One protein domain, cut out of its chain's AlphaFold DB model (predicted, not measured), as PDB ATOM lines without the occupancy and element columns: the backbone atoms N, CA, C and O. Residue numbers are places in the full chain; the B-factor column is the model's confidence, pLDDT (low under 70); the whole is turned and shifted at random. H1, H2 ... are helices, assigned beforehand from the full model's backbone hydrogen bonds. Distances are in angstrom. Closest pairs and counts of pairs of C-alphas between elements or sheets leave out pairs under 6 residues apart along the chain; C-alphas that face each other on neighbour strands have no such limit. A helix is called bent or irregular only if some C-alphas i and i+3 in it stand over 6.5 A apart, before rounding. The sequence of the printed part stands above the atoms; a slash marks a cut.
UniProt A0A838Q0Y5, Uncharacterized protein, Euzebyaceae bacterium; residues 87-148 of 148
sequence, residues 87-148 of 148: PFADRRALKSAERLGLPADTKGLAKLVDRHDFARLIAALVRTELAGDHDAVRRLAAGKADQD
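Overview. This is residues 87 to 148 of the 148 residues of an uncharacterized protein of Euzebyaceae bacterium (UniProt A0A838Q0Y5). A long helix, H3, is crossed near its second half by H1, while the short helix H2 sits near the first half of H3; after H3 the chain turns sharply and H4 leads away as an arm, so that H3 and H4 make an open V. The end of that arm, residues 139 to 148, sticks out free. The printed part has 62 residues with four named helices, in the order H1, H2, H3, H4, and no named strand; the class is all helix. The whole is compact, with a radius of gyration of the C-alphas of 11.6 A, and spans 33 by 24 by 17 A, the arm included.

Along the chain. Start at Pro 87 and go on to C-alpha 91 at (33.281, -4.253, -38.825), where H1 begins; it holds residues 91 to 99 and is 12.2 A long from first to last C-alpha. Next comes H2, residues 106 to 110, 6.1 A long. H3, residues 115 to 131, is the longest helix, and you can trace it for 25.1 A from C-alpha 115 at (31.901, 9.387, -52.830). H3 is irregular, but only just: C-alphas 116 and 119 are 6.8 A apart. H4, residues 134 to 145, is 17.3 A long and ends at C-alpha 145 at (19.986, 21.350, -34.459).

Arrangement. Look first at H1 and H3, which touch; their closest C-alphas, those of Ala 93 and Val 126, are 4.9 A apart. H3 touches H1 with residues 122 to 129 alone, and their lines are about perpendicular, at 81 degrees. H2 is close to H1 but not clearly touching, the closest C-alphas being those of Leu 94 and Thr 106, 7.6 A apart. H2 is also close to H3 but not clearly touching, with the C-alphas of Ala 110 and Phe 118 closest at 6.3 A. H3 and H4 are close but not clearly touching: the closest C-alphas, of Thr 128 and His 134, are 6.1 A apart, and the helices run opposite ways at a steep tilt of 51 degrees. H2 and H4 are apart. In H1 and H2 every O i to N i+4 pair is within hydrogen-bond range; in H3 it is 11 of 13 and in H4 7 of 8.

Size, cuts and confidence. The two C-alphas farthest apart, those of Arg 91 and Asp 148, are 33.8 A apart. The printed part has no cut and ends at residue 148, the chain's last. The links H2 to H3 and H3 to H4 are tight, the link H1 to H2 is short, and none is long. Without the free stretch, the body has 52 residues and spans 25 by 18 by 17 A. In this predicted model the mean pLDDT of the printed part is 88.9, and residues 144 to 148 are under 70.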
ATOM      1  N   PRO A  87      32.338   1.272 -52.386       82.44
ATOM      2  CA  PRO A  87      32.682   1.555 -50.988       82.44
ATOM      3  C   PRO A  87      32.926   0.300 -50.129       82.44
ATOM      4  O   PRO A  87      32.304  -0.740 -50.329       82.44
ATOM      5  N   PHE A  88      33.800   0.418 -49.121       86.00
ATOM      6  CA  PHE A  88      34.065  -0.613 -48.110       86.00
ATOM      7  C   PHE A  88      34.005  -0.014 -46.699       86.00
ATOM      8  O   PHE A  88      34.651   0.996 -46.427       86.00
ATOM      9  N   ALA A  89      33.267  -0.660 -45.798       88.31
ATOM     10  CA  ALA A  89      33.230  -0.339 -44.376       88.31
ATOM     11  C   ALA A  89      33.607  -1.590 -43.577       88.31
ATOM     12  O   ALA A  89      33.019  -2.657 -43.770       88.31
ATOM     13  N   ASP A  90      34.603  -1.474 -42.699       88.06
ATOM     14  CA  ASP A  90      35.004  -2.588 -41.845       88.06
ATOM     15  C   ASP A  90      34.037  -2.779 -40.662       88.06
ATOM     16  O   ASP A  90      33.215  -1.918 -40.338       88.06
ATOM     17  N   ARG A  91      34.141  -3.924 -39.975       87.75
ATOM     18  CA  ARG A  91      33.281  -4.253 -38.825       87.75
ATOM     19  C   ARG A  91      33.345  -3.192 -37.719       87.75
ATOM     20  O   ARG A  91      32.360  -2.993 -37.015       87.75
ATOM     21  N   ARG A  92      34.491  -2.531 -37.541       90.56
ATOM     22  CA  ARG A  92      34.683  -1.519 -36.499       90.56
ATOM     23  C   ARG A  92      33.934  -0.236 -36.849       90.56
ATOM     24  O   ARG A  92      33.234   0.294 -35.993       90.56
ATOM     25  N   ALA A  93      34.033   0.216 -38.095       92.56
ATOM     26  CA  ALA A  93      33.288   1.353 -38.612       92.56
ATOM     27  C   ALA A  93      31.778   1.111 -38.514       92.56
ATOM     28  O   ALA A  93      31.062   1.957 -37.988       92.56
ATOM     29  N   LEU A  94      31.306  -0.069 -38.938       94.12
ATOM     30  CA  LEU A  94      29.888  -0.435 -38.861       94.12
ATOM     31  C   LEU A  94      29.379  -0.486 -37.414       94.12
ATOM     32  O   LEU A  94      28.287  -0.003 -37.132       94.12
ATOM     33  N   LYS A  95      30.190  -0.997 -36.481       94.38
ATOM     34  CA  LYS A  95      29.857  -0.989 -35.052       94.38
ATOM     35  C   LYS A  95      29.759   0.433 -34.492       94.38
ATOM     36  O   LYS A  95      28.849   0.720 -33.723       94.38
ATOM     37  N   SER A  96      30.669   1.330 -34.875       95.62
ATOM     38  CA  SER A  96      30.573   2.740 -34.475       95.62
ATOM     39  C   SER A  96      29.320   3.402 -35.048       95.62
ATOM     40  O   SER A  96      28.614   4.104 -34.329       95.62
ATOM     41  N   ALA A  97      29.010   3.132 -36.320       96.38
ATOM     42  CA  ALA A  97      27.821   3.647 -36.991       96.38
ATOM     43  C   ALA A  97      26.543   3.222 -36.261       96.38
ATOM     44  O   ALA A  97      25.739   4.077 -35.896       96.38
ATOM     45  N   GLU A  98      26.409   1.932 -35.948       96.31
ATOM     46  CA  GLU A  98      25.296   1.394 -35.161       96.31
ATOM     47  C   GLU A  98      25.178   2.095 -33.798       96.31
ATOM     48  O   GLU A  98      24.104   2.560 -33.415       96.31
ATOM     49  N   ARG A  99      26.302   2.271 -33.090       95.81
ATOM     50  CA  ARG A  99      26.347   2.992 -31.808       95.81
ATOM     51  C   ARG A  99      26.002   4.472 -31.918       95.81
ATOM     52  O   ARG A  99      25.684   5.068 -30.892       95.81
ATOM     53  N   LEU A 100      26.069   5.072 -33.100       95.56
ATOM     54  CA  LEU A 100      25.635   6.444 -33.375       95.56
ATOM     55  C   LEU A 100      24.201   6.512 -33.925       95.56
ATOM     56  O   LEU A 100      23.694   7.611 -34.122       95.56
ATOM     57  N   GLY A 101      23.531   5.373 -34.133       94.94
ATOM     58  CA  GLY A 101      22.199   5.312 -34.744       94.94
ATOM     59  C   GLY A 101      22.203   5.486 -36.267       94.94
ATOM     60  O   GLY A 101      21.163   5.767 -36.853       94.94
ATOM     61  N   LEU A 102      23.362   5.338 -36.910       96.12
ATOM     62  CA  LEU A 102      23.511   5.352 -38.366       96.12
ATOM     63  C   LEU A 102      23.268   3.944 -38.950       96.12
ATOM     64  O   LEU A 102      23.354   2.954 -38.218       96.12
ATOM     65  N   PRO A 103      23.015   3.818 -40.269       96.19
ATOM     66  CA  PRO A 103      22.965   2.524 -40.940       96.19
ATOM     67  C   PRO A 103      24.211   1.676 -40.651       96.19
ATOM     68  O   PRO A 103      25.341   2.125 -40.843       96.19
ATOM     69  N   ALA A 104      24.003   0.428 -40.233       94.06
ATOM     70  CA  ALA A 104      25.068  -0.519 -39.891       94.06
ATOM     71  C   ALA A 104      25.552  -1.338 -41.106       94.06
ATOM     72  O   ALA A 104      26.041  -2.460 -40.963       94.06
ATOM     73  N   ASP A 105      25.424  -0.786 -42.313       93.12
ATOM     74  CA  ASP A 105      25.869  -1.407 -43.555       93.12
ATOM     75  C   ASP A 105      26.512  -0.392 -44.512       93.12
ATOM     76  O   ASP A 105      26.182   0.795 -44.537       93.12
ATOM     77  N   THR A 106      27.440  -0.879 -45.338       91.56
ATOM     78  CA  THR A 106      28.217  -0.055 -46.270       91.56
ATOM     79  C   THR A 106      27.341   0.725 -47.251       91.56
ATOM     80  O   THR A 106      27.650   1.876 -47.555       91.56
ATOM     81  N   LYS A 107      26.258   0.121 -47.761       91.31
ATOM     82  CA  LYS A 107      25.389   0.769 -48.756       91.31
ATOM     83  C   LYS A 107      24.570   1.879 -48.111       91.31
ATOM     84  O   LYS A 107      24.394   2.922 -48.728       91.31
ATOM     85  N   GLY A 108      24.083   1.663 -46.891       93.69
ATOM     86  CA  GLY A 108      23.400   2.670 -46.091       93.69
ATOM     87  C   GLY A 108      24.298   3.873 -45.813       93.69
ATOM     88  O   GLY A 108      23.907   4.997 -46.110       93.69
ATOM     89  N   LEU A 109      25.530   3.641 -45.350       94.00
ATOM     90  CA  LEU A 109      26.501   4.714 -45.104       94.00
ATOM     91  C   LEU A 109      26.877   5.480 -46.378       94.00
ATOM     92  O   LEU A 109      27.003   6.701 -46.345       94.00
ATOM     93  N   ALA A 110      27.013   4.785 -47.510       93.44
ATOM     94  CA  ALA A 110      27.353   5.404 -48.791       93.44
ATOM     95  C   ALA A 110      26.255   6.326 -49.342       93.44
ATOM     96  O   ALA A 110      26.531   7.124 -50.227       93.44
ATOM     97  N   LYS A 111      25.021   6.233 -48.833       94.94
ATOM     98  CA  LYS A 111      23.932   7.156 -49.186       94.94
ATOM     99  C   LYS A 111      23.942   8.448 -48.367       94.94
ATOM    100  O   LYS A 111      23.200   9.360 -48.704       94.94
ATOM    101  N   LEU A 112      24.720   8.511 -47.284       95.31
ATOM    102  CA  LEU A 112      24.745   9.666 -46.378       95.31
ATOM    103  C   LEU A 112      25.764  10.731 -46.780       95.31
ATOM    104  O   LEU A 112      25.682  11.859 -46.305       95.31
ATOM    105  N   VAL A 113      26.756  10.360 -47.586       94.50
ATOM    106  CA  VAL A 113      27.871  11.226 -47.971       94.50
ATOM    107  C   VAL A 113      28.231  10.987 -49.426       94.50
ATOM    108  O   VAL A 113      28.073   9.878 -49.938       94.50
ATOM    109  N   ASP A 114      28.782  12.009 -50.072       91.88
ATOM    110  CA  ASP A 114      29.332  11.861 -51.412       91.88
ATOM    111  C   ASP A 114      30.520  10.893 -51.426       91.88
ATOM    112  O   ASP A 114      31.205  10.660 -50.424       91.88
ATOM    113  N   ARG A 115      30.821  10.363 -52.616       84.00
ATOM    114  CA  ARG A 115      31.901   9.387 -52.830       84.00
ATOM    115  C   ARG A 115      33.245   9.841 -52.249       84.00
ATOM    116  O   ARG A 115      33.968   9.022 -51.683       84.00
ATOM    117  N   HIS A 116      33.569  11.129 -52.378       84.81
ATOM    118  CA  HIS A 116      34.815  11.709 -51.872       84.81
ATOM    119  C   HIS A 116      34.886  11.707 -50.333       84.81
ATOM    120  O   HIS A 116      35.958  11.527 -49.752       84.81
ATOM    121  N   ASP A 117      33.742  11.839 -49.662       91.94
ATOM    122  CA  ASP A 117      33.659  11.895 -48.205       91.94
ATOM    123  C   ASP A 117      33.435  10.529 -47.559       91.94
ATOM    124  O   ASP A 117      33.648  10.383 -46.355       91.94
ATOM    125  N   PHE A 118      33.115   9.493 -48.338       91.44
ATOM    126  CA  PHE A 118      32.921   8.145 -47.810       91.44
ATOM    127  C   PHE A 118      34.147   7.624 -47.046       91.44
ATOM    128  O   PHE A 118      34.031   7.159 -45.912       91.44
ATOM    129  N   ALA A 119      35.349   7.763 -47.612       88.31
ATOM    130  CA  ALA A 119      36.578   7.351 -46.929       88.31
ATOM    131  C   ALA A 119      36.816   8.148 -45.632       88.31
ATOM    132  O   ALA A 119      37.271   7.592 -44.628       88.31
ATOM    133  N   ARG A 120      36.465   9.443 -45.627       92.06
ATOM    134  CA  ARG A 120      36.560  10.311 -44.443       92.06
ATOM    135  C   ARG A 120      35.556   9.897 -43.367       92.06
ATOM    136  O   ARG A 120      35.936   9.844 -42.199       92.06
ATOM    137  N   LEU A 121      34.328   9.546 -43.751       94.06
ATOM    138  CA  LEU A 121      33.292   9.025 -42.857       94.06
ATOM    139  C   LEU A 121      33.746   7.727 -42.181       94.06
ATOM    140  O   LEU A 121      33.708   7.631 -40.957       94.06
ATOM    141  N   ILE A 122      34.240   6.751 -42.949       93.62
ATOM    142  CA  ILE A 122      34.739   5.487 -42.388       93.62
ATOM    143  C   ILE A 122      35.910   5.733 -41.430       93.62
ATOM    144  O   ILE A 122      35.930   5.179 -40.330       93.62
ATOM    145  N   ALA A 123      36.854   6.606 -41.796       91.38
ATOM    146  CA  ALA A 123      37.960   6.969 -40.914       91.38
ATOM    147  C   ALA A 123      37.480   7.635 -39.611       91.38
ATOM    148  O   ALA A 123      38.033   7.350 -38.548       91.38
ATOM    149  N   ALA A 124      36.458   8.493 -39.673       94.75
ATOM    150  CA  ALA A 124      35.860   9.119 -38.495       94.75
ATOM    151  C   ALA A 124      35.204   8.076 -37.577       94.75
ATOM    152  O   ALA A 124      35.539   8.022 -36.399       94.75
ATOM    153  N   LEU A 125      34.377   7.180 -38.126       94.81
ATOM    154  CA  LEU A 125      33.738   6.086 -37.380       94.81
ATOM    155  C   LEU A 125      34.766   5.180 -36.684       94.81
ATOM    156  O   LEU A 125      34.627   4.840 -35.511       94.81
ATOM    157  N   VAL A 126      35.846   4.811 -37.379       92.31
ATOM    158  CA  VAL A 126      36.925   4.004 -36.786       92.31
ATOM    159  C   VAL A 126      37.611   4.740 -35.635       92.31
ATOM    160  O   VAL A 126      37.850   4.134 -34.589       92.31
ATOM    161  N   ARG A 127      37.930   6.030 -35.810       93.31
ATOM    162  CA  ARG A 127      38.551   6.848 -34.756       93.31
ATOM    163  C   ARG A 127      37.626   6.994 -33.552       93.31
ATOM    164  O   ARG A 127      38.104   6.821 -32.436       93.31
ATOM    165  N   THR A 128      36.330   7.198 -33.771       95.19
ATOM    166  CA  THR A 128      35.336   7.291 -32.696       95.19
ATOM    167  C   THR A 128      35.204   5.985 -31.918       95.19
ATOM    168  O   THR A 128      35.201   5.998 -30.688       95.19
ATOM    169  N   GLU A 129      35.197   4.826 -32.581       93.81
ATOM    170  CA  GLU A 129      35.173   3.538 -31.870       93.81
ATOM    171  C   GLU A 129      36.465   3.246 -31.101       93.81
ATOM    172  O   GLU A 129      36.413   2.597 -30.059       93.81
ATOM    173  N   LEU A 130      37.620   3.720 -31.579       90.88
ATOM    174  CA  LEU A 130      38.888   3.593 -30.852       90.88
ATOM    175  C   LEU A 130      38.984   4.557 -29.663       90.88
ATOM    176  O   LEU A 130      39.495   4.166 -28.617       90.88
ATOM    177  N   ALA A 131      38.497   5.789 -29.817       94.06
ATOM    178  CA  ALA A 131      38.489   6.806 -28.768       94.06
ATOM    179  C   ALA A 131      37.357   6.606 -27.746       94.06
ATOM    180  O   ALA A 131      37.438   7.104 -26.627       94.06
ATOM    181  N   GLY A 132      36.297   5.885 -28.120       94.31
ATOM    182  CA  GLY A 132      35.094   5.734 -27.306       94.31
ATOM    183  C   GLY A 132      34.235   7.002 -27.223       94.31
ATOM    184  O   GLY A 132      33.369   7.075 -26.359       94.31
ATOM    185  N   ASP A 133      34.411   7.975 -28.118       95.19
ATOM    186  CA  ASP A 133      33.882   9.348 -28.008       95.19
ATOM    187  C   ASP A 133      32.478   9.569 -28.617       95.19
ATOM    188  O   ASP A 133      32.086  10.693 -28.939       95.19
ATOM    189  N   HIS A 134      31.675   8.509 -28.721       95.88
ATOM    190  CA  HIS A 134      30.344   8.532 -29.344       95.88
ATOM    191  C   HIS A 134      29.414   9.601 -28.743       95.88
ATOM    192  O   HIS A 134      28.670  10.258 -29.470       95.88
ATOM    193  N   ASP A 135      29.477   9.820 -27.427       93.62
ATOM    194  CA  ASP A 135      28.653  10.823 -26.742       93.62
ATOM    195  C   ASP A 135      29.077  12.259 -27.078       93.62
ATOM    196  O   ASP A 135      28.250  13.172 -27.094       93.62
ATOM    197  N   ALA A 136      30.362  12.490 -27.365       92.56
ATOM    198  CA  ALA A 136      30.832  13.787 -27.842       92.56
ATOM    199  C   ALA A 136      30.289  14.071 -29.248       92.56
ATOM    200  O   ALA A 136      29.768  15.158 -29.491       92.56
ATOM    201  N   VAL A 137      30.315  13.068 -30.134       94.81
ATOM    202  CA  VAL A 137      29.731  13.167 -31.480       94.81
ATOM    203  C   VAL A 137      28.227  13.455 -31.413       94.81
ATOM    204  O   VAL A 137      27.754  14.370 -32.083       94.81
ATOM    205  N   ARG A 138      27.475  12.745 -30.557       92.88
ATOM    206  CA  ARG A 138      26.030  12.987 -30.362       92.88
ATOM    207  C   ARG A 138      25.735  14.405 -29.873       92.88
ATOM    208  O   ARG A 138      24.820  15.041 -30.387       92.88
ATOM    209  N   ARG A 139      26.516  14.922 -28.919       91.75
ATOM    210  CA  ARG A 139      26.355  16.298 -28.416       91.75
ATOM    211  C   ARG A 139      26.639  17.349 -29.486       91.75
ATOM    212  O   ARG A 139      25.878  18.300 -29.599       91.75
ATOM    213  N   LEU A 140      27.690  17.163 -30.288       92.38
ATOM    214  CA  LEU A 140      28.001  18.061 -31.406       92.38
ATOM    215  C   LEU A 140      26.895  18.064 -32.470       92.38
ATOM    216  O   LEU A 140      26.608  19.111 -33.043       92.38
ATOM    217  N   ALA A 141      26.268  16.912 -32.723       90.12
ATOM    218  CA  ALA A 141      25.132  16.818 -33.635       90.12
ATOM    219  C   ALA A 141      23.881  17.518 -33.072       90.12
ATOM    220  O   ALA A 141      23.235  18.270 -33.793       90.12
ATOM    221  N   ALA A 142      23.571  17.325 -31.785       87.38
ATOM    222  CA  ALA A 142      22.429  17.966 -31.130       87.38
ATOM    223  C   ALA A 142      22.580  19.495 -31.044       87.38
ATOM    224  O   ALA A 142      21.630  20.217 -31.316       87.38
ATOM    225  N   GLY A 143      23.784  20.000 -30.749       74.69
ATOM    226  CA  GLY A 143      24.047  21.443 -30.682       74.69
ATOM    227  C   GLY A 143      23.990  22.170 -32.031       74.69
ATOM    228  O   GLY A 143      23.895  23.391 -32.050       74.69
ATOM    229  N   LYS A 144      24.034  21.438 -33.154       62.62
ATOM    230  CA  LYS A 144      23.778  21.993 -34.491       62.62
ATOM    231  C   LYS A 144      22.288  22.140 -34.799       62.62
ATOM    232  O   LYS A 144      21.940  23.039 -35.543       62.62
ATOM    233  N   ALA A 145      21.430  21.296 -34.226       58.09
ATOM    234  CA  ALA A 145      19.986  21.350 -34.459       58.09
ATOM    235  C   ALA A 145      19.295  22.533 -33.751       58.09
ATOM    236  O   ALA A 145      18.209  22.919 -34.159       58.09
ATOM    237  N   ASP A 146      19.928  23.115 -32.726       50.72
ATOM    238  CA  ASP A 146      19.434  24.299 -32.001       50.72
ATOM    239  C   ASP A 146      19.859  25.639 -32.649       50.72
ATOM    240  O   ASP A 146      19.549  26.705 -32.115       50.72
ATOM    241  N   GLN A 147      20.615  25.615 -33.758       47.22
ATOM    242  CA  GLN A 147      21.145  26.815 -34.431       47.22
ATOM    243  C   GLN A 147      20.568  27.071 -35.838       47.22
ATOM    244  O   GLN A 147      20.937  28.082 -36.437       47.22
ATOM    245  N   ASP A 148      19.670  26.210 -36.329       39.41
ATOM    246  CA  ASP A 148      18.914  26.360 -37.589       39.41
ATOM    247  C   ASP A 148      17.442  26.722 -37.306       39.41
ATOM    248  O   ASP A 148      16.847  27.469 -38.119       39.41
TER     249      ASP A 148